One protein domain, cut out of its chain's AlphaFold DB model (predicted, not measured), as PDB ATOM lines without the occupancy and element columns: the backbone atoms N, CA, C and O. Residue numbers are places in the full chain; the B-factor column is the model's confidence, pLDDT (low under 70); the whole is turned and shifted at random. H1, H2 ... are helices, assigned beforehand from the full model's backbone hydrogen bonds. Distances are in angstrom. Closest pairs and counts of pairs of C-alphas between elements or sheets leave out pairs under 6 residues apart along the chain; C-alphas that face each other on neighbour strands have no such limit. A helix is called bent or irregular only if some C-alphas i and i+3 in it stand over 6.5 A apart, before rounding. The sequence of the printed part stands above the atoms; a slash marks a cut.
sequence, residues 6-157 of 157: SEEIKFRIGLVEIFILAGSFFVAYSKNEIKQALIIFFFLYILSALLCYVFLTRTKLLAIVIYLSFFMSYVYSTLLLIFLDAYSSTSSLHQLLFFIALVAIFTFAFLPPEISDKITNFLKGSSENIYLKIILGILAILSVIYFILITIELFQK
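Overview. This is residues 6 to 157 of the 157 residues of an uncharacterized protein of Thermoplasmatales archaeon (UniProt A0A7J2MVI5). The long helices H2, H3 and H4 stand in a row, and H6 crosses H4 on the side away from H3. H1 packs beside H2 and, with its last part, on H3, while the short helix H5 is a strut at one end between H4 and H6. The printed part has 152 residues with six named helices in the order H1 to H6 and no named strand; its class is all helix. The whole is compact, with a radius of gyration of the C-alphas of 16.9 A and spans of 46 by 36 by 22 A.

Along the chain. The longest helix by residues is H2, residues 32 to 59, 40.1 A from first to last C-alpha. It is irregular: C-alphas 33 and 36 are 7.2 A apart, and its line is a rough one. H1, residues 6 to 29, is 35.1 A long and begins with C-alpha 6 at (-6.840, -15.515, -15.819). H3, residues 62 to 85, is 34.4 A long; H4, residues 92 to 110, is 26.8 A; H5, residues 113 to 123, is 14.6 A. H6, residues 130 to 154, is 36.3 A long and ends with C-alpha 154 at (19.012, -45.651, -13.345).

Arrangement. H1, H2 and H3 form an up-and-down bundle, each running against the one before. H2 and H3 are a helical hairpin and touch at Cys 52 and Val 65, their closest C-alphas, 5.7 A apart, with a shallow tilt of 17 degrees. H1 and H2, also a helical hairpin, touch at Val 27 and Leu 38, closest C-alphas 5.7 A apart, at 13 degrees. H1 touches H3 with residues 23 to 26 alone; the closest C-alphas, of Phe 26 and Phe 83, are 6.3 A apart. H3 is the hub and also touches H4, its hairpin partner, where the C-alphas of Phe 70 and Thr 107 come closest, 5.0 A; the tilt of 38 degrees is only just steep. H4 touches H6 with residues 98 to 104 alone, at a steep tilt of 59 degrees; the closest C-alphas, of Ala 101 and Ser 143, are 6.1 A apart. H5 is close to but not clearly touching H6, about perpendicular at 86 degrees; their closest C-alphas, of Leu 123 and Lys 133, are 6.6 A apart. H1 and H6 are apart. Every O i to N i+4 pair is within hydrogen-bond range in H1, H3, H4, H5 and H6, and 22 of 24 are in H2.

Size, cuts and confidence. The C-alphas farthest apart, of Asn 32 and Glu 128, are 51.4 A apart. The printed part has no cut and no long link. Residues 88 to 93 and 148 to 157 stand free. The mean pLDDT of the printed part is 73.0; 52 residues are under 70, among them residues 112 to 157.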
ATOM      1  N   SER A   6      -7.598 -15.933 -14.630       70.12
ATOM      2  CA  SER A   6      -6.840 -15.515 -15.819       70.12
ATOM      3  C   SER A   6      -5.363 -15.949 -15.828       70.12
ATOM      4  O   SER A   6      -4.790 -16.141 -16.900       70.12
ATOM      5  N   GLU A   7      -4.737 -16.114 -14.664       73.25
ATOM      6  CA  GLU A   7      -3.349 -16.568 -14.524       73.25
ATOM      7  C   GLU A   7      -3.241 -18.085 -14.704       73.25
ATOM      8  O   GLU A   7      -2.304 -18.551 -15.348       73.25
ATOM      9  N   GLU A   8      -4.221 -18.858 -14.230       68.38
ATOM     10  CA  GLU A   8      -4.241 -20.316 -14.430       68.38
ATOM     11  C   GLU A   8      -4.465 -20.693 -15.892       68.38
ATOM     12  O   GLU A   8      -3.843 -21.630 -16.395       68.38
ATOM     13  N   ILE A   9      -5.303 -19.939 -16.607       72.00
ATOM     14  CA  ILE A   9      -5.470 -20.109 -18.054       72.00
ATOM     15  C   ILE A   9      -4.147 -19.822 -18.776       72.00
ATOM     16  O   ILE A   9      -3.726 -20.621 -19.612       72.00
ATOM     17  N   LYS A  10      -3.444 -18.736 -18.420       76.19
ATOM     18  CA  LYS A  10      -2.121 -18.412 -18.987       76.19
ATOM     19  C   LYS A  10      -1.081 -19.490 -18.694       76.19
ATOM     20  O   LYS A  10      -0.336 -19.865 -19.593       76.19
ATOM     21  N   PHE A  11      -1.053 -20.019 -17.472       78.56
ATOM     22  CA  PHE A  11      -0.155 -21.109 -17.100       78.56
ATOM     23  C   PHE A  11      -0.388 -22.358 -17.962       78.56
ATOM     24  O   PHE A  11       0.563 -22.957 -18.459       78.56
ATOM     25  N   ARG A  12      -1.651 -22.722 -18.206       74.50
ATOM     26  CA  ARG A  12      -2.005 -23.877 -19.048       74.50
ATOM     27  C   ARG A  12      -1.657 -23.666 -20.515       74.50
ATOM     28  O   ARG A  12      -1.190 -24.602 -21.154       74.50
ATOM     29  N   ILE A  13      -1.837 -22.452 -21.033       76.88
ATOM     30  CA  ILE A  13      -1.366 -22.093 -22.376       76.88
ATOM     31  C   ILE A  13       0.157 -22.269 -22.454       76.88
ATOM     32  O   ILE A  13       0.636 -22.944 -23.359       76.88
ATOM     33  N   GLY A  14       0.899 -21.781 -21.455       81.69
ATOM     34  CA  GLY A  14       2.349 -21.983 -21.372       81.69
ATOM     35  C   GLY A  14       2.759 -23.462 -21.309       81.69
ATOM     36  O   GLY A  14       3.721 -23.865 -21.956       81.69
ATOM     37  N   LEU A  15       2.006 -24.307 -20.596       82.94
ATOM     38  CA  LEU A  15       2.230 -25.761 -20.595       82.94
ATOM     39  C   LEU A  15       2.025 -26.386 -21.980       82.94
ATOM     40  O   LEU A  15       2.834 -27.214 -22.398       82.94
ATOM     41  N   VAL A  16       0.971 -25.989 -22.698       85.44
ATOM     42  CA  VAL A  16       0.733 -26.440 -24.078       85.44
ATOM     43  C   VAL A  16       1.896 -26.027 -24.983       85.44
ATOM     44  O   VAL A  16       2.385 -26.853 -25.745       85.44
ATOM     45  N   GLU A  17       2.389 -24.792 -24.873       84.81
ATOM     46  CA  GLU A  17       3.544 -24.313 -25.645       84.81
ATOM     47  C   GLU A  17       4.807 -25.142 -25.370       84.81
ATOM     48  O   GLU A  17       5.474 -25.584 -26.308       84.81
ATOM     49  N   ILE A  18       5.103 -25.429 -24.097       88.06
ATOM     50  CA  ILE A  18       6.232 -26.287 -23.710       88.06
ATOM     51  C   ILE A  18       6.086 -27.686 -24.321       88.06
ATOM     52  O   ILE A  18       7.059 -28.242 -24.830       88.06
ATOM     53  N   PHE A  19       4.882 -28.260 -24.309       88.44
ATOM     54  CA  PHE A  19       4.642 -29.594 -24.865       88.44
ATOM     55  C   PHE A  19       4.693 -29.602 -26.394       88.44
ATOM     56  O   PHE A  19       5.168 -30.574 -26.975       88.44
ATOM     57  N   ILE A  20       4.294 -28.521 -27.067       90.31
ATOM     58  CA  ILE A  20       4.505 -28.369 -28.511       90.31
ATOM     59  C   ILE A  20       6.005 -28.352 -28.822       90.31
ATOM     60  O   ILE A  20       6.448 -29.064 -29.724       90.31
ATOM     61  N   LEU A  21       6.802 -27.593 -28.062       90.12
ATOM     62  CA  LEU A  21       8.253 -27.538 -28.245       90.12
ATOM     63  C   LEU A  21       8.904 -28.907 -28.006       90.12
ATOM     64  O   LEU A  21       9.634 -29.397 -28.867       90.12
ATOM     65  N   ALA A  22       8.590 -29.564 -26.890       89.50
ATOM     66  CA  ALA A  22       9.106 -30.896 -26.577       89.50
ATOM     67  C   ALA A  22       8.646 -31.950 -27.603       89.50
ATOM     68  O   ALA A  22       9.456 -32.736 -28.093       89.50
ATOM     69  N   GLY A  23       7.379 -31.912 -28.016       88.62
ATOM     70  CA  GLY A  23       6.834 -32.766 -29.072       88.62
ATOM     71  C   GLY A  23       7.548 -32.587 -30.412       88.62
ATOM     72  O   GLY A  23       7.883 -33.569 -31.074       88.62
ATOM     73  N   SER A  24       7.858 -31.340 -30.782       89.69
ATOM     74  CA  SER A  24       8.608 -31.038 -32.004       89.69
ATOM     75  C   SER A  24      10.023 -31.622 -31.962       89.69
ATOM     76  O   SER A  24      10.510 -32.135 -32.969       89.69
ATOM     77  N   PHE A  25      10.647 -31.632 -30.778       91.31
ATOM     78  CA  PHE A  25      11.952 -32.244 -30.556       91.31
ATOM     79  C   PHE A  25      11.891 -33.764 -30.738       91.31
ATOM     80  O   PHE A  25      12.722 -34.320 -31.455       91.31
ATOM     81  N   PHE A  26      10.877 -34.434 -30.177       89.56
ATOM     82  CA  PHE A  26      10.690 -35.879 -30.360       89.56
ATOM     83  C   PHE A  26      10.567 -36.249 -31.840       89.56
ATOM     84  O   PHE A  26      11.238 -37.165 -32.310       89.56
ATOM     85  N   VAL A  27       9.774 -35.495 -32.605       89.81
ATOM     86  CA  VAL A  27       9.631 -35.707 -34.052       89.81
ATOM     87  C   VAL A  27      10.952 -35.459 -34.789       89.81
ATOM     88  O   VAL A  27      11.350 -36.269 -35.628       89.81
ATOM     89  N   ALA A  28      11.643 -34.358 -34.484       90.25
ATOM     90  CA  ALA A  28      12.867 -33.953 -35.172       90.25
ATOM     91  C   ALA A  28      14.024 -34.944 -34.974       90.25
ATOM     92  O   ALA A  28      14.725 -35.248 -35.940       90.25
ATOM     93  N   TYR A  29      14.187 -35.465 -33.754       88.69
ATOM     94  CA  TYR A  29      15.290 -36.356 -33.381       88.69
ATOM     95  C   TYR A  29      14.982 -37.847 -33.552       88.69
ATOM     96  O   TYR A  29      15.864 -38.678 -33.345       88.69
ATOM     97  N   SER A  30      13.758 -38.198 -33.946       87.62
ATOM     98  CA  SER A  30      13.361 -39.591 -34.152       87.62
ATOM     99  C   SER A  30      14.010 -40.251 -35.373       87.62
ATOM    100  O   SER A  30      14.282 -39.613 -36.396       87.62
ATOM    101  N   LYS A  31      14.212 -41.572 -35.279       83.06
ATOM    102  CA  LYS A  31      14.650 -42.421 -36.398       83.06
ATOM    103  C   LYS A  31      13.609 -42.425 -37.521       83.06
ATOM    104  O   LYS A  31      12.407 -42.343 -37.268       83.06
ATOM    105  N   ASN A  32      14.064 -42.584 -38.765       82.75
ATOM    106  CA  ASN A  32      13.195 -42.523 -39.944       82.75
ATOM    107  C   ASN A  32      12.047 -43.546 -39.920       82.75
ATOM    108  O   ASN A  32      10.981 -43.228 -40.444       82.75
ATOM    109  N   GLU A  33      12.220 -44.721 -39.299       81.62
ATOM    110  CA  GLU A  33      11.170 -45.753 -39.278       81.62
ATOM    111  C   GLU A  33       9.926 -45.322 -38.486       81.62
ATOM    112  O   GLU A  33       8.805 -45.641 -38.869       81.62
ATOM    113  N   ILE A  34      10.111 -44.560 -37.404       81.62
ATOM    114  CA  ILE A  34       9.024 -44.128 -36.507       81.62
ATOM    115  C   ILE A  34       8.586 -42.679 -36.741       81.62
ATOM    116  O   ILE A  34       7.540 -42.248 -36.249       81.62
ATOM    117  N   LYS A  35       9.361 -41.918 -37.519       81.88
ATOM    118  CA  LYS A  35       9.156 -40.485 -37.741       81.88
ATOM    119  C   LYS A  35       7.784 -40.158 -38.328       81.88
ATOM    120  O   LYS A  35       7.157 -39.194 -37.902       81.88
ATOM    121  N   GLN A  36       7.284 -40.970 -39.263       80.25
ATOM    122  CA  GLN A  36       5.952 -40.766 -39.851       80.25
ATOM    123  C   GLN A  36       4.835 -40.908 -38.811       80.25
ATOM    124  O   GLN A  36       3.945 -40.059 -38.752       80.25
ATOM    125  N   ALA A  37       4.906 -41.932 -37.956       76.50
ATOM    126  CA  ALA A  37       3.938 -42.124 -36.880       76.50
ATOM    127  C   ALA A  37       3.977 -40.944 -35.896       76.50
ATOM    128  O   ALA A  37       2.936 -40.372 -35.576       76.50
ATOM    129  N   LEU A  38       5.177 -40.518 -35.487       83.44
ATOM    130  CA  LEU A  38       5.346 -39.375 -34.592       83.44
ATOM    131  C   LEU A  38       4.801 -38.069 -35.182       83.44
ATOM    132  O   LEU A  38       4.150 -37.322 -34.459       83.44
ATOM    133  N   ILE A  39       4.986 -37.808 -36.483       83.38
ATOM    134  CA  ILE A  39       4.402 -36.635 -37.160       83.38
ATOM    135  C   ILE A  39       2.871 -36.651 -37.064       83.38
ATOM    136  O   ILE A  39       2.268 -35.624 -36.754       83.38
ATOM    137  N   ILE A  40       2.238 -37.804 -37.302       79.75
ATOM    138  CA  ILE A  40       0.775 -37.939 -37.251       79.75
ATOM    139  C   ILE A  40       0.261 -37.667 -35.833       79.75
ATOM    140  O   ILE A  40      -0.642 -36.848 -35.652       79.75
ATOM    141  N   PHE A  41       0.855 -38.308 -34.821       78.94
ATOM    142  CA  PHE A  41       0.472 -38.082 -33.424       78.94
ATOM    143  C   PHE A  41       0.738 -36.638 -32.984       78.94
ATOM    144  O   PHE A  41      -0.068 -36.060 -32.257       78.94
ATOM    145  N   PHE A  42       1.822 -36.024 -33.459       86.69
ATOM    146  CA  PHE A  42       2.148 -34.636 -33.148       86.69
ATOM    147  C   PHE A  42       1.122 -33.669 -33.740       86.69
ATOM    148  O   PHE A  42       0.647 -32.763 -33.055       86.69
ATOM    149  N   PHE A  43       0.712 -33.894 -34.988       86.56
ATOM    150  CA  PHE A  43      -0.325 -33.091 -35.627       86.56
ATOM    151  C   PHE A  43      -1.678 -33.238 -34.918       86.56
ATOM    152  O   PHE A  43      -2.369 -32.249 -34.672       86.56
ATOM    153  N   LEU A  44      -2.032 -34.464 -34.518       82.50
ATOM    154  CA  LEU A  44      -3.243 -34.741 -33.746       82.50
ATOM    155  C   LEU A  44      -3.223 -34.042 -32.375       82.50
ATOM    156  O   LEU A  44      -4.246 -33.512 -31.927       82.50
ATOM    157  N   TYR A  45      -2.057 -33.990 -31.726       88.31
ATOM    158  CA  TYR A  45      -1.864 -33.247 -30.483       88.31
ATOM    159  C   TYR A  45      -2.083 -31.742 -30.687       88.31
ATOM    160  O   TYR A  45      -2.872 -31.142 -29.962       88.31
ATOM    161  N   ILE A  46      -1.470 -31.135 -31.709       90.62
ATOM    162  CA  ILE A  46      -1.650 -29.703 -32.006       90.62
ATOM    163  C   ILE A  46      -3.122 -29.377 -32.294       90.62
ATOM    164  O   ILE A  46      -3.655 -28.398 -31.771       90.62
ATOM    165  N   LEU A  47      -3.799 -30.201 -33.099       87.94
ATOM    166  CA  LEU A  47      -5.202 -29.979 -33.449       87.94
ATOM    167  C   LEU A  47      -6.107 -30.025 -32.211       87.94
ATOM    168  O   LEU A  47      -6.964 -29.160 -32.026       87.94
ATOM    169  N   SER A  48      -5.898 -31.013 -31.338       83.56
ATOM    170  CA  SER A  48      -6.656 -31.130 -30.090       83.56
ATOM    171  C   SER A  48      -6.332 -30.010 -29.096       83.56
ATOM    172  O   SER A  48      -7.253 -29.498 -28.460       83.56
ATOM    173  N   ALA A  49      -5.078 -29.552 -29.035       85.94
ATOM    174  CA  ALA A  49      -4.665 -28.385 -28.258       85.94
ATOM    175  C   ALA A  49      -5.375 -27.101 -28.698       85.94
ATOM    176  O   ALA A  49      -5.915 -26.369 -27.866       85.94
ATOM    177  N   LEU A  50      -5.439 -26.862 -30.010       86.44
ATOM    178  CA  LEU A  50      -6.146 -25.720 -30.589       86.44
ATOM    179  C   LEU A  50      -7.640 -25.763 -30.273       86.44
ATOM    180  O   LEU A  50      -8.208 -24.757 -29.846       86.44
ATOM    181  N   LEU A  51      -8.278 -26.926 -30.432       83.00
ATOM    182  CA  LEU A  51      -9.684 -27.095 -30.071       83.00
ATOM    183  C   LEU A  51      -9.895 -26.833 -28.577       83.00
ATOM    184  O   LEU A  51     -10.793 -26.075 -28.219       83.00
ATOM    185  N   CYS A  52      -9.046 -27.389 -27.708       81.31
ATOM    186  CA  CYS A  52      -9.132 -27.192 -26.260       81.31
ATOM    187  C   CYS A  52      -9.076 -25.701 -25.898       81.31
ATOM    188  O   CYS A  52      -9.939 -25.204 -25.173       81.31
ATOM    189  N   TYR A  53      -8.135 -24.963 -26.494       80.81
ATOM    190  CA  TYR A  53      -8.016 -23.516 -26.335       80.81
ATOM    191  C   TYR A  53      -9.274 -22.762 -26.792       80.81
ATOM    192  O   TYR A  53      -9.781 -21.902 -26.067       80.81
ATOM    193  N   VAL A  54      -9.818 -23.093 -27.968       81.44
ATOM    194  CA  VAL A  54     -11.049 -22.468 -28.483       81.44
ATOM    195  C   VAL A  54     -12.221 -22.728 -27.541       81.44
ATOM    196  O   VAL A  54     -12.927 -21.788 -27.173       81.44
ATOM    197  N   PHE A  55     -12.417 -23.972 -27.096       78.25
ATOM    198  CA  PHE A  55     -13.558 -24.317 -26.252       78.25
ATOM    199  C   PHE A  55     -13.470 -23.709 -24.848       78.25
ATOM    200  O   PHE A  55     -14.499 -23.281 -24.308       78.25
ATOM    201  N   LEU A  56     -12.256 -23.621 -24.295       73.38
ATOM    202  CA  LEU A  56     -11.974 -23.019 -22.993       73.38
ATOM    203  C   LEU A  56     -12.145 -21.490 -23.015       73.38
ATOM    204  O   LEU A  56     -12.714 -20.930 -22.083       73.38
ATOM    205  N   THR A  57     -11.727 -20.813 -24.089       71.12
ATOM    206  CA  THR A  57     -11.786 -19.340 -24.179       71.12
ATOM    207  C   THR A  57     -13.105 -18.786 -24.725       71.12
ATOM    208  O   THR A  57     -13.542 -17.724 -24.286       71.12
ATOM    209  N   ARG A  58     -13.752 -19.463 -25.687       70.12
ATOM    210  CA  ARG A  58     -14.909 -18.918 -26.428       70.12
ATOM    211  C   ARG A  58     -16.257 -19.417 -25.923       70.12
ATOM    212  O   ARG A  58     -17.181 -18.625 -25.784       70.12
ATOM    213  N   THR A  59     -16.389 -20.719 -25.694       63.94
ATOM    214  CA  THR A  59     -17.703 -21.360 -25.476       63.94
ATOM    215  C   THR A  59     -17.973 -21.773 -24.036       63.94
ATOM    216  O   THR A  59     -19.122 -22.039 -23.706       63.94
ATOM    217  N   LYS A  60     -16.936 -21.861 -23.187       66.12
ATOM    218  CA  LYS A  60     -17.037 -22.311 -21.783       66.12
ATOM    219  C   LYS A  60     -17.763 -23.661 -21.618       66.12
ATOM    220  O   LYS A  60     -18.375 -23.942 -20.591       66.12
ATOM    221  N   LEU A  61     -17.690 -24.518 -22.640       70.19
ATOM    222  CA  LEU A  61     -18.280 -25.859 -22.652       70.19
ATOM    223  C   LEU A  61     -17.370 -26.823 -21.890       70.19
ATOM    224  O   LEU A  61     -16.587 -27.581 -22.459       70.19
ATOM    225  N   LEU A  62     -17.485 -26.765 -20.568       67.56
ATOM    226  CA  LEU A  62     -16.593 -27.405 -19.607       67.56
ATOM    227  C   LEU A  62     -16.422 -28.918 -19.856       67.56
ATOM    228  O   LEU A  62     -15.305 -29.423 -19.854       67.56
ATOM    229  N   ALA A  63     -17.504 -29.633 -20.179       69.19
ATOM    230  CA  ALA A  63     -17.460 -31.070 -20.480       69.19
ATOM    231  C   ALA A  63     -16.593 -31.414 -21.708       69.19
ATOM    232  O   ALA A  63     -15.846 -32.393 -21.687       69.19
ATOM    233  N   ILE A  64     -16.646 -30.589 -22.759       70.62
ATOM    234  CA  ILE A  64     -15.834 -30.776 -23.971       70.62
ATOM    235  C   ILE A  64     -14.360 -30.520 -23.654       70.62
ATOM    236  O   ILE A  64     -13.490 -31.244 -24.128       70.62
ATOM    237  N   VAL A  65     -14.073 -29.538 -22.796       73.94
ATOM    238  CA  VAL A  65     -12.702 -29.238 -22.371       73.94
ATOM    239  C   VAL A  65     -12.105 -30.381 -21.546       73.94
ATOM    240  O   VAL A  65     -10.939 -30.713 -21.743       73.94
ATOM    241  N   ILE A  66     -12.882 -31.038 -20.678       76.12
ATOM    242  CA  ILE A  66     -12.430 -32.242 -19.954       76.12
ATOM    243  C   ILE A  66     -12.050 -33.346 -20.934       76.12
ATOM    244  O   ILE A  66     -10.967 -33.922 -20.833       76.12
ATOM    245  N   TYR A  67     -12.939 -33.626 -21.888       74.56
ATOM    246  CA  TYR A  67     -12.714 -34.654 -22.895       74.56
ATOM    247  C   TYR A  67     -11.458 -34.355 -23.722       74.56
ATOM    248  O   TYR A  67     -10.605 -35.224 -23.882       74.56
ATOM    249  N   LEU A  68     -11.302 -33.112 -24.182       80.12
ATOM    250  CA  LEU A  68     -10.126 -32.677 -24.931       80.12
ATOM    251  C   LEU A  68      -8.851 -32.730 -24.086       80.12
ATOM    252  O   LEU A  68      -7.823 -33.156 -24.595       80.12
ATOM    253  N   SER A  69      -8.912 -32.386 -22.799       79.81
ATOM    254  CA  SER A  69      -7.766 -32.482 -21.883       79.81
ATOM    255  C   SER A  69      -7.294 -33.929 -21.732       79.81
ATOM    256  O   SER A  69      -6.095 -34.203 -21.806       79.81
ATOM    257  N   PHE A  70      -8.230 -34.872 -21.583       79.25
ATOM    258  CA  PHE A  70      -7.916 -36.299 -21.553       79.25
ATOM    259  C   PHE A  70      -7.360 -36.784 -22.898       79.25
ATOM    260  O   PHE A  70      -6.329 -37.451 -22.940       79.25
ATOM    261  N   PHE A  71      -8.000 -36.406 -24.005       79.38
ATOM    262  CA  PHE A  71      -7.581 -36.809 -25.344       79.38
ATOM    263  C   PHE A  71      -6.180 -36.290 -25.691       79.38
ATOM    264  O   PHE A  71      -5.335 -37.057 -26.141       79.38
ATOM    265  N   MET A  72      -5.890 -35.018 -25.411       86.69
ATOM    266  CA  MET A  72      -4.555 -34.438 -25.576       86.69
ATOM    267  C   MET A  72      -3.506 -35.200 -24.769       86.69
ATOM    268  O   MET A  72      -2.426 -35.491 -25.275       86.69
ATOM    269  N   SER A  73      -3.837 -35.546 -23.526       87.31
ATOM    270  CA  SER A  73      -2.949 -36.285 -22.627       87.31
ATOM    271  C   SER A  73      -2.671 -37.693 -23.134       87.31
ATOM    272  O   SER A  73      -1.525 -38.135 -23.112       87.31
ATOM    273  N   TYR A  74      -3.699 -38.373 -23.644       84.44
ATOM    274  CA  TYR A  74      -3.583 -39.666 -24.310       84.44
ATOM    275  C   TYR A  74      -2.657 -39.585 -25.526       84.44
ATOM    276  O   TYR A  74      -1.670 -40.314 -25.602       84.44
ATOM    277  N   VAL A  75      -2.929 -38.657 -26.447       83.19
ATOM    278  CA  VAL A  75      -2.159 -38.497 -27.689       83.19
ATOM    279  C   VAL A  75      -0.700 -38.152 -27.389       83.19
ATOM    280  O   VAL A  75       0.202 -38.762 -27.962       83.19
ATOM    281  N   TYR A  76      -0.455 -37.226 -26.459       88.62
ATOM    282  CA  TYR A  76       0.897 -36.816 -26.088       88.62
ATOM    283  C   TYR A  76       1.674 -37.932 -25.374       88.62
ATOM    284  O   TYR A  76       2.850 -38.143 -25.660       88.62
ATOM    285  N   SER A  77       1.016 -38.697 -24.497       88.06
ATOM    286  CA  SER A  77       1.640 -39.850 -23.833       88.06
ATOM    287  C   SER A  77       2.008 -40.942 -24.836       88.06
ATOM    288  O   SER A  77       3.087 -41.515 -24.738       88.06
ATOM    289  N   THR A  78       1.153 -41.194 -25.831       84.06
ATOM    290  CA  THR A  78       1.442 -42.146 -26.916       84.06
ATOM    291  C   THR A  78       2.635 -41.682 -27.740       84.06
ATOM    292  O   THR A  78       3.529 -42.473 -28.027       84.06
ATOM    293  N   LEU A  79       2.688 -40.391 -28.076       87.94
ATOM    294  CA  LEU A  79       3.805 -39.797 -28.805       87.94
ATOM    295  C   LEU A  79       5.126 -39.971 -28.043       87.94
ATOM    296  O   LEU A  79       6.114 -40.429 -28.618       87.94
ATOM    297  N   LEU A  80       5.134 -39.657 -26.746       89.25
ATOM    298  CA  LEU A  80       6.305 -39.820 -25.886       89.25
ATOM    299  C   LEU A  80       6.722 -41.292 -25.757       89.25
ATOM    300  O   LEU A  80       7.910 -41.599 -25.789       89.25
ATOM    301  N   LEU A  81       5.759 -42.207 -25.651       87.62
ATOM    302  CA  LEU A  81       6.033 -43.633 -25.509       87.62
ATOM    303  C   LEU A  81       6.608 -44.233 -26.796       87.62
ATOM    304  O   LEU A  81       7.613 -44.928 -26.717       87.62
ATOM    305  N   ILE A  82       6.058 -43.900 -27.970       84.00
ATOM    306  CA  ILE A  82       6.629 -44.303 -29.269       84.00
ATOM    307  C   ILE A  82       8.060 -43.779 -29.410       84.00
ATOM    308  O   ILE A  82       8.942 -44.497 -29.880       84.00
ATOM    309  N   PHE A  83       8.296 -42.529 -29.002       85.69
ATOM    310  CA  PHE A  83       9.636 -41.959 -29.023       85.69
ATOM    311  C   PHE A  83      10.581 -42.753 -28.115       85.69
ATOM    312  O   PHE A  83      11.630 -43.172 -28.582       85.69
ATOM    313  N   LEU A  84      10.210 -43.014 -26.859       84.75
ATOM    314  CA  LEU A  84      11.065 -43.714 -25.894       84.75
ATOM    315  C   LEU A  84      11.296 -45.190 -26.233       84.75
ATOM    316  O   LEU A  84      12.425 -45.659 -26.113       84.75
ATOM    317  N   ASP A  85      10.275 -45.912 -26.696       81.81
ATOM    318  CA  ASP A  85      10.378 -47.330 -27.078       81.81
ATOM    319  C   ASP A  85      11.436 -47.551 -28.175       81.81
ATOM    320  O   ASP A  85      12.191 -48.520 -28.154       81.81
ATOM    321  N   ALA A  86      11.615 -46.578 -29.076       80.06
ATOM    322  CA  ALA A  86      12.663 -46.630 -30.095       80.06
ATOM    323  C   ALA A  86      14.107 -46.490 -29.563       80.06
ATOM    324  O   ALA A  86      15.064 -46.731 -30.320       80.06
ATOM    325  N   TYR A  87      14.276 -46.104 -28.292       74.75
ATOM    326  CA  TYR A  87      15.569 -45.944 -27.613       74.75
ATOM    327  C   TYR A  87      15.736 -46.826 -26.368       74.75
ATOM    328  O   TYR A  87      16.873 -47.032 -25.942       74.75
ATOM    329  N   SER A  88      14.661 -47.374 -25.791       74.38
ATOM    330  CA  SER A  88      14.721 -48.236 -24.607       74.38
ATOM    331  C   SER A  88      13.882 -49.500 -24.769       74.38
ATOM    332  O   SER A  88      12.667 -49.432 -24.925       74.38
ATOM    333  N   SER A  89      14.515 -50.662 -24.625       69.12
ATOM    334  CA  SER A  89      13.851 -51.966 -24.577       69.12
ATOM    335  C   SER A  89      13.320 -52.260 -23.170       69.12
ATOM    336  O   SER A  89      13.894 -53.036 -22.408       69.12
ATOM    337  N   THR A  90      12.221 -51.605 -22.804       71.56
ATOM    338  CA  THR A  90      11.500 -51.855 -21.545       71.56
ATOM    339  C   THR A  90      10.440 -52.947 -21.699       71.56
ATOM    340  O   THR A  90       9.870 -53.136 -22.767       71.56
ATOM    341  N   SER A  91      10.130 -53.651 -20.607       78.38
ATOM    342  CA  SER A  91       9.022 -54.618 -20.547       78.38
ATOM    343  C   SER A  91       7.669 -53.969 -20.898       78.38
ATOM    344  O   SER A  91       7.363 -52.870 -20.432       78.38
ATOM    345  N   SER A  92       6.819 -54.684 -21.646       74.69
ATOM    346  CA  SER A  92       5.491 -54.211 -22.082       74.69
ATOM    347  C   SER A  92       4.565 -53.812 -20.927       74.69
ATOM    348  O   SER A  92       3.801 -52.854 -21.035       74.69
ATOM    349  N   LEU A  93       4.659 -54.502 -19.785       73.75
ATOM    350  CA  LEU A  93       3.881 -54.171 -18.589       73.75
ATOM    351  C   LEU A  93       4.333 -52.832 -17.989       73.75
ATOM    352  O   LEU A  93       3.502 -52.016 -17.596       73.75
ATOM    353  N   HIS A  94       5.641 -52.571 -17.982       73.88
ATOM    354  CA  HIS A  94       6.197 -51.310 -17.487       73.88
ATOM    355  C   HIS A  94       5.817 -50.140 -18.397       73.88
ATOM    356  O   HIS A  94       5.461 -49.075 -17.898       73.88
ATOM    357  N   GLN A  95       5.808 -50.354 -19.715       75.62
ATOM    358  CA  GLN A  95       5.339 -49.364 -20.686       75.62
ATOM    359  C   GLN A  95       3.858 -49.031 -20.502       75.62
ATOM    360  O   GLN A  95       3.494 -47.858 -20.512       75.62
ATOM    361  N   LEU A  96       3.005 -50.035 -20.276       73.94
ATOM    362  CA  LEU A  96       1.580 -49.817 -20.025       73.94
ATOM    363  C   LEU A  96       1.345 -49.002 -18.745       73.94
ATOM    364  O   LEU A  96       0.551 -48.062 -18.744       73.94
ATOM    365  N   LEU A  97       2.038 -49.340 -17.655       75.88
ATOM    366  CA  LEU A  97       1.923 -48.598 -16.398       75.88
ATOM    367  C   LEU A  97       2.441 -47.163 -16.537       75.88
ATOM    368  O   LEU A  97       1.790 -46.229 -16.066       75.88
ATOM    369  N   PHE A  98       3.565 -46.978 -17.233       80.94
ATOM    370  CA  PHE A  98       4.114 -45.658 -17.527       80.94
ATOM    371  C   PHE A  98       3.146 -44.809 -18.345       80.94
ATOM    372  O   PHE A  98       2.891 -43.653 -18.010       80.94
ATOM    373  N   PHE A  99       2.546 -45.405 -19.375       83.06
ATOM    374  CA  PHE A  99       1.528 -44.769 -20.193       83.06
ATOM    375  C   PHE A  99       0.356 -44.265 -19.349       83.06
ATOM    376  O   PHE A  99      -0.005 -43.093 -19.428       83.06
ATOM    377  N   ILE A 100      -0.209 -45.127 -18.499       77.50
ATOM    378  CA  ILE A 100      -1.337 -44.769 -17.628       77.50
ATOM    379  C   ILE A 100      -0.954 -43.611 -16.698       77.50
ATOM    380  O   ILE A 100      -1.733 -42.668 -16.540       77.50
ATOM    381  N   ALA A 101       0.247 -43.653 -16.113       82.25
ATOM    382  CA  ALA A 101       0.737 -42.598 -15.232       82.25
ATOM    383  C   ALA A 101       0.885 -41.255 -15.966       82.25
ATOM    384  O   ALA A 101       0.419 -40.231 -15.465       82.25
ATOM    385  N   LEU A 102       1.469 -41.251 -17.169       83.31
ATOM    386  CA  LEU A 102       1.609 -40.048 -17.992       83.31
ATOM    387  C   LEU A 102       0.252 -39.453 -18.366       83.31
ATOM    388  O   LEU A 102       0.033 -38.258 -18.169       83.31
ATOM    389  N   VAL A 103      -0.681 -40.288 -18.834       82.88
ATOM    390  CA  VAL A 103      -2.031 -39.839 -19.188       82.88
ATOM    391  C   VAL A 103      -2.706 -39.201 -17.981       82.88
ATOM    392  O   VAL A 103      -3.292 -38.128 -18.118       82.88
ATOM    393  N   ALA A 104      -2.594 -39.801 -16.794       78.31
ATOM    394  CA  ALA A 104      -3.173 -39.248 -15.574       78.31
ATOM    395  C   ALA A 104      -2.550 -37.894 -15.191       78.31
ATOM    396  O   ALA A 104      -3.283 -36.934 -14.937       78.31
ATOM    397  N   ILE A 105      -1.215 -37.793 -15.196       84.25
ATOM    398  CA  ILE A 105      -0.485 -36.565 -14.842       84.25
ATOM    399  C   ILE A 105      -0.824 -35.434 -15.814       84.25
ATOM    400  O   ILE A 105      -1.195 -34.340 -15.384       84.25
ATOM    401  N   PHE A 106      -0.749 -35.689 -17.120       84.88
ATOM    402  CA  PHE A 106      -1.047 -34.679 -18.131       84.88
ATOM    403  C   PHE A 106      -2.524 -34.286 -18.119       84.88
ATOM    404  O   PHE A 106      -2.831 -33.097 -18.198       84.88
ATOM    405  N   THR A 107      -3.442 -35.236 -17.904       83.44
ATOM    406  CA  THR A 107      -4.876 -34.912 -17.835       83.44
ATOM    407  C   THR A 107      -5.140 -33.965 -16.673       83.44
ATOM    408  O   THR A 107      -5.856 -32.978 -16.827       83.44
ATOM    409  N   PHE A 108      -4.509 -34.212 -15.522       78.88
ATOM    410  CA  PHE A 108      -4.607 -33.320 -14.372       78.88
ATOM    411  C   PHE A 108      -3.987 -31.942 -14.638       78.88
ATOM    412  O   PHE A 108      -4.579 -30.919 -14.288       78.88
ATOM    413  N   ALA A 109      -2.840 -31.899 -15.319       78.56
ATOM    414  CA  ALA A 109      -2.178 -30.656 -15.702       78.56
ATOM    415  C   ALA A 109      -2.995 -29.811 -16.701       78.56
ATOM    416  O   ALA A 109      -2.873 -28.587 -16.702       78.56
ATOM    417  N   PHE A 110      -3.857 -30.427 -17.517       77.81
ATOM    418  CA  PHE A 110      -4.688 -29.727 -18.507       77.81
ATOM    419  C   PHE A 110      -6.127 -29.437 -18.057       77.81
ATOM    420  O   PHE A 110      -6.741 -28.506 -18.573       77.81
ATOM    421  N   LEU A 111      -6.648 -30.164 -17.066       78.12
ATOM    422  CA  LEU A 111      -8.012 -30.006 -16.542       78.12
ATOM    423  C   LEU A 111      -8.330 -28.565 -16.100       78.12
ATOM    424  O   LEU A 111      -7.574 -28.037 -15.297       78.12
ATOM    425  N   PRO A 112      -9.466 -27.954 -16.490       69.12
ATOM    426  CA  PRO A 112      -9.823 -26.583 -16.116       69.12
ATOM    427  C   PRO A 112      -9.686 -26.294 -14.618       69.12
ATOM    428  O   PRO A 112      -9.971 -27.179 -13.806       69.12
ATOM    429  N   PRO A 113      -9.327 -25.058 -14.233       66.88
ATOM    430  CA  PRO A 113      -9.128 -24.694 -12.833       66.88
ATOM    431  C   PRO A 113     -10.360 -24.956 -11.967       66.88
ATOM    432  O   PRO A 113     -10.238 -25.529 -10.896       66.88
ATOM    433  N   GLU A 114     -11.561 -24.706 -12.487       64.19
ATOM    434  CA  GLU A 114     -12.829 -24.985 -11.801       64.19
ATOM    435  C   GLU A 114     -13.005 -26.471 -11.435       64.19
ATOM    436  O   GLU A 114     -13.665 -26.802 -10.449       64.19
ATOM    437  N   ILE A 115     -12.433 -27.388 -12.225       67.38
ATOM    438  CA  ILE A 115     -12.441 -28.825 -11.927       67.38
ATOM    439  C   ILE A 115     -11.239 -29.209 -11.088       67.38
ATOM    440  O   ILE A 115     -11.388 -30.012 -10.173       67.38
ATOM    441  N   SER A 116     -10.070 -28.647 -11.383       61.66
ATOM    442  CA  SER A 116      -8.865 -28.864 -10.594       61.66
ATOM    443  C   SER A 116      -9.131 -28.498  -9.133       61.66
ATOM    444  O   SER A 116      -8.963 -29.349  -8.269       61.66
ATOM    445  N   ASP A 117      -9.736 -27.338  -8.869       64.44
ATOM    446  CA  ASP A 117     -10.180 -26.896  -7.548       64.44
ATOM    447  C   ASP A 117     -11.255 -27.798  -6.947       64.44
ATOM    448  O   ASP A 117     -11.199 -28.099  -5.756       64.44
ATOM    449  N   LYS A 118     -12.232 -28.274  -7.732       63.97
ATOM    450  CA  LYS A 118     -13.211 -29.260  -7.240       63.97
ATOM    451  C   LYS A 118     -12.529 -30.561  -6.831       63.97
ATOM    452  O   LYS A 118     -12.863 -31.085  -5.775       63.97
ATOM    453  N   ILE A 119     -11.551 -31.049  -7.593       61.91
ATOM    454  CA  ILE A 119     -10.767 -32.243  -7.258       61.91
ATOM    455  C   ILE A 119      -9.882 -31.971  -6.037       61.91
ATOM    456  O   ILE A 119      -9.834 -32.792  -5.128       61.91
ATOM    457  N   THR A 120      -9.228 -30.814  -5.944       60.00
ATOM    458  CA  THR A 120      -8.383 -30.449  -4.802       60.00
ATOM    459  C   THR A 120      -9.204 -30.256  -3.527       60.00
ATOM    460  O   THR A 120      -8.802 -30.729  -2.467       60.00
ATOM    461  N   ASN A 121     -10.376 -29.623  -3.599       59.47
ATOM    462  CA  ASN A 121     -11.298 -29.468  -2.469       59.47
ATOM    463  C   ASN A 121     -11.943 -30.805  -2.074       59.47
ATOM    464  O   ASN A 121     -12.181 -31.066  -0.893       59.47
ATOM    465  N   PHE A 122     -12.165 -31.686  -3.046       54.59
ATOM    466  CA  PHE A 122     -12.593 -33.059  -2.821       54.59
ATOM    467  C   PHE A 122     -11.510 -33.893  -2.120       54.59
ATOM    468  O   PHE A 122     -11.807 -34.549  -1.121       54.59
ATOM    469  N   LEU A 123     -10.247 -33.797  -2.554       55.66
ATOM    470  CA  LEU A 123      -9.079 -34.406  -1.900       55.66
ATOM    471  C   LEU A 123      -8.873 -33.863  -0.480       55.66
ATOM    472  O   LEU A 123      -8.552 -34.626   0.425       55.66
ATOM    473  N   LYS A 124      -9.137 -32.569  -0.263       57.03
ATOM    474  CA  LYS A 124      -9.122 -31.921   1.061       57.03
ATOM    475  C   LYS A 124     -10.312 -32.292   1.958       57.03
ATOM    476  O   LYS A 124     -10.350 -31.854   3.101       57.03
ATOM    477  N   GLY A 125     -11.249 -33.118   1.483       53.59
ATOM    478  CA  GLY A 125     -12.264 -33.753   2.327       53.59
ATOM    479  C   GLY A 125     -13.707 -33.290   2.127       53.59
ATOM    480  O   GLY A 125     -14.578 -33.831   2.793       53.59
ATOM    481  N   SER A 126     -14.008 -32.378   1.199       55.19
ATOM    482  CA  SER A 126     -15.333 -31.733   1.140       55.19
ATOM    483  C   SER A 126     -16.426 -32.443   0.307       55.19
ATOM    484  O   SER A 126     -17.422 -31.805  -0.026       55.19
ATOM    485  N   SER A 127     -16.314 -33.729  -0.060       46.91
ATOM    486  CA  SER A 127     -17.467 -34.462  -0.636       46.91
ATOM    487  C   SER A 127     -17.358 -35.999  -0.561       46.91
ATOM    488  O   SER A 127     -16.262 -36.566  -0.477       46.91
ATOM    489  N   GLU A 128     -18.533 -36.640  -0.539       48.59
ATOM    490  CA  GLU A 128     -18.890 -37.993  -0.071       48.59
ATOM    491  C   GLU A 128     -18.509 -39.178  -0.989       48.59
ATOM    492  O   GLU A 128     -18.832 -40.321  -0.679       48.59
ATOM    493  N   ASN A 129     -17.787 -38.984  -2.098       52.81
ATOM    494  CA  ASN A 129     -17.503 -40.084  -3.040       52.81
ATOM    495  C   ASN A 129     -16.182 -40.830  -2.753       52.81
ATOM    496  O   ASN A 129     -15.169 -40.661  -3.432       52.81
ATOM    497  N   ILE A 130     -16.197 -41.704  -1.747       53.28
ATOM    498  CA  ILE A 130     -15.052 -42.525  -1.296       53.28
ATOM    499  C   ILE A 130     -14.322 -43.239  -2.455       53.28
ATOM    500  O   ILE A 130     -13.092 -43.243  -2.496       53.28
ATOM    501  N   TYR A 131     -15.052 -43.761  -3.444       47.53
ATOM    502  CA  TYR A 131     -14.474 -44.498  -4.577       47.53
ATOM    503  C   TYR A 131     -13.541 -43.653  -5.453       47.53
ATOM    504  O   TYR A 131     -12.490 -44.123  -5.882       47.53
ATOM    505  N   LEU A 132     -13.879 -42.384  -5.679       47.44
ATOM    506  CA  LEU A 132     -13.095 -41.504  -6.547       47.44
ATOM    507  C   LEU A 132     -11.824 -40.999  -5.838       47.44
ATOM    508  O   LEU A 132     -10.790 -40.817  -6.479       47.44
ATOM    509  N   LYS A 133     -11.863 -40.869  -4.498       47.62
ATOM    510  CA  LYS A 133     -10.676 -40.606  -3.659       47.62
ATOM    511  C   LYS A 133      -9.691 -41.768  -3.695       47.62
ATOM    512  O   LYS A 133      -8.490 -41.540  -3.802       47.62
ATOM    513  N   ILE A 134     -10.200 -42.999  -3.631       51.16
ATOM    514  CA  ILE A 134      -9.377 -44.211  -3.690       51.16
ATOM    515  C   ILE A 134      -8.676 -44.306  -5.048       51.16
ATOM    516  O   ILE A 134      -7.469 -44.503  -5.083       51.16
ATOM    517  N   ILE A 135      -9.387 -44.080  -6.159       51.59
ATOM    518  CA  ILE A 135      -8.799 -44.158  -7.507       51.59
ATOM    519  C   ILE A 135      -7.681 -43.121  -7.703       51.59
ATOM    520  O   ILE A 135      -6.594 -43.469  -8.161       51.59
ATOM    521  N   LEU A 136      -7.906 -41.859  -7.313       48.12
ATOM    522  CA  LEU A 136      -6.892 -40.802  -7.432       48.12
ATOM    523  C   LEU A 136      -5.716 -40.995  -6.463       48.12
ATOM    524  O   LEU A 136      -4.572 -40.744  -6.835       48.12
ATOM    525  N   GLY A 137      -5.979 -41.472  -5.243       51.41
ATOM    526  CA  GLY A 137      -4.939 -41.810  -4.272       51.41
ATOM    527  C   GLY A 137      -4.063 -42.968  -4.749       51.41
ATOM    528  O   GLY A 137      -2.842 -42.879  -4.681       51.41
ATOM    529  N   ILE A 138      -4.673 -44.014  -5.313       57.25
ATOM    530  CA  ILE A 138      -3.953 -45.132  -5.931       57.25
ATOM    531  C   ILE A 138      -3.097 -44.631  -7.098       57.25
ATOM    532  O   ILE A 138      -1.924 -44.982  -7.169       57.25
ATOM    533  N   LEU A 139      -3.629 -43.766  -7.967       53.66
ATOM    534  CA  LEU A 139      -2.869 -43.186  -9.082       53.66
ATOM    535  C   LEU A 139      -1.661 -42.358  -8.612       53.66
ATOM    536  O   LEU A 139      -0.583 -42.477  -9.191       53.66
ATOM    537  N   ALA A 140      -1.813 -41.559  -7.553       49.75
ATOM    538  CA  ALA A 140      -0.719 -40.771  -6.979       49.75
ATOM    539  C   ALA A 140       0.338 -41.643  -6.277       49.75
ATOM    540  O   ALA A 140       1.531 -41.373  -6.363       49.75
ATOM    541  N   ILE A 141      -0.078 -42.711  -5.596       59.69
ATOM    542  CA  ILE A 141       0.851 -43.656  -4.963       59.69
ATOM    543  C   ILE A 141       1.614 -44.445  -6.034       59.69
ATOM    544  O   ILE A 141       2.830 -44.594  -5.935       59.69
ATOM    545  N   LEU A 142       0.926 -44.895  -7.087       54.06
ATOM    546  CA  LEU A 142       1.546 -45.594  -8.213       54.06
ATOM    547  C   LEU A 142       2.577 -44.718  -8.930       54.06
ATOM    548  O   LEU A 142       3.642 -45.223  -9.274       54.06
ATOM    549  N   SER A 143       2.317 -43.417  -9.110       51.75
ATOM    550  CA  SER A 143       3.286 -42.514  -9.742       51.75
ATOM    551  C   SER A 143       4.542 -42.296  -8.888       51.75
ATOM    552  O   SER A 143       5.645 -42.270  -9.434       51.75
ATOM    553  N   VAL A 144       4.413 -42.220  -7.557       56.88
ATOM    554  CA  VAL A 144       5.557 -42.104  -6.631       56.88
ATOM    555  C   VAL A 144       6.374 -43.396  -6.575       56.88
ATOM    556  O   VAL A 144       7.599 -43.346  -6.662       56.88
ATOM    557  N   ILE A 145       5.719 -44.558  -6.477       64.88
ATOM    558  CA  ILE A 145       6.404 -45.863  -6.498       64.88
ATOM    559  C   ILE A 145       7.166 -46.035  -7.814       64.88
ATOM    560  O   ILE A 145       8.318 -46.463  -7.818       64.88
ATOM    561  N   TYR A 146       6.540 -45.656  -8.926       56.19
ATOM    562  CA  TYR A 146       7.153 -45.731 -10.242       56.19
ATOM    563  C   TYR A 146       8.370 -44.805 -10.373       56.19
ATOM    564  O   TYR A 146       9.408 -45.228 -10.880       56.19
ATOM    565  N   PHE A 147       8.284 -43.576  -9.851       54.28
ATOM    566  CA  PHE A 147       9.424 -42.664  -9.792       54.28
ATOM    567  C   PHE A 147      10.594 -43.286  -9.019       54.28
ATOM    568  O   PHE A 147      11.720 -43.292  -9.511       54.28
ATOM    569  N   ILE A 148      10.333 -43.880  -7.851       63.34
ATOM    570  CA  ILE A 148      11.364 -44.535  -7.031       63.34
ATOM    571  C   ILE A 148      12.006 -45.709  -7.781       63.34
ATOM    572  O   ILE A 148      13.231 -45.805  -7.803       63.34
ATOM    573  N   LEU A 149      11.212 -46.566  -8.430       61.25
ATOM    574  CA  LEU A 149      11.720 -47.716  -9.189       61.25
ATOM    575  C   LEU A 149      12.615 -47.291 -10.358       61.25
ATOM    576  O   LEU A 149      13.727 -47.801 -10.476       61.25
ATOM    577  N   ILE A 150      12.182 -46.307 -11.153       53.44
ATOM    578  CA  ILE A 150      13.011 -45.722 -12.220       53.44
ATOM    579  C   ILE A 150      14.318 -45.169 -11.658       53.44
ATOM    580  O   ILE A 150      15.378 -45.362 -12.249       53.44
ATOM    581  N   THR A 151      14.244 -44.464 -10.526       49.19
ATOM    582  CA  THR A 151      15.427 -43.844  -9.926       49.19
ATOM    583  C   THR A 151      16.416 -44.925  -9.489       49.19
ATOM    584  O   THR A 151      17.589 -44.844  -9.824       49.19
ATOM    585  N   ILE A 152      15.953 -45.981  -8.815       60.38
ATOM    586  CA  ILE A 152      16.810 -47.094  -8.381       60.38
ATOM    587  C   ILE A 152      17.484 -47.778  -9.577       60.38
ATOM    588  O   ILE A 152      18.684 -48.027  -9.531       60.38
ATOM    589  N   GLU A 153      16.746 -48.044 -10.655       47.53
ATOM    590  CA  GLU A 153      17.280 -48.751 -11.825       47.53
ATOM    591  C   GLU A 153      18.289 -47.901 -12.618       47.53
ATOM    592  O   GLU A 153      19.313 -48.415 -13.068       47.53
ATOM    593  N   LEU A 154      18.066 -46.585 -12.721       43.75
ATOM    594  CA  LEU A 154      19.012 -45.651 -13.345       43.75
ATOM    595  C   LEU A 154      20.333 -45.519 -12.575       43.75
ATOM    596  O   LEU A 154      21.346 -45.212 -13.192       43.75
ATOM    597  N   PHE A 155      20.332 -45.747 -11.258       42.25
ATOM    598  CA  PHE A 155      21.536 -45.712 -10.417       42.25
ATOM    599  C   PHE A 155      22.205 -47.085 -10.232       42.25
ATOM    600  O   PHE A 155      23.261 -47.167  -9.606       42.25
ATOM    601  N   GLN A 156      21.604 -48.163 -10.747       46.44
ATOM    602  CA  GLN A 156      22.178 -49.515 -10.740       46.44
ATOM    603  C   GLN A 156      22.849 -49.905 -12.070       46.44
ATOM    604  O   GLN A 156      23.466 -50.969 -12.142       46.44
ATOM    605  N   LYS A 157      22.753 -49.055 -13.100       41.31
ATOM    606  CA  LYS A 157      23.561 -49.110 -14.328       41.31
ATOM    607  C   LYS A 157      24.770 -48.190 -14.225       41.31
ATOM    608  O   LYS A 157      25.811 -48.574 -14.801       41.31
TER     609      LYS A 157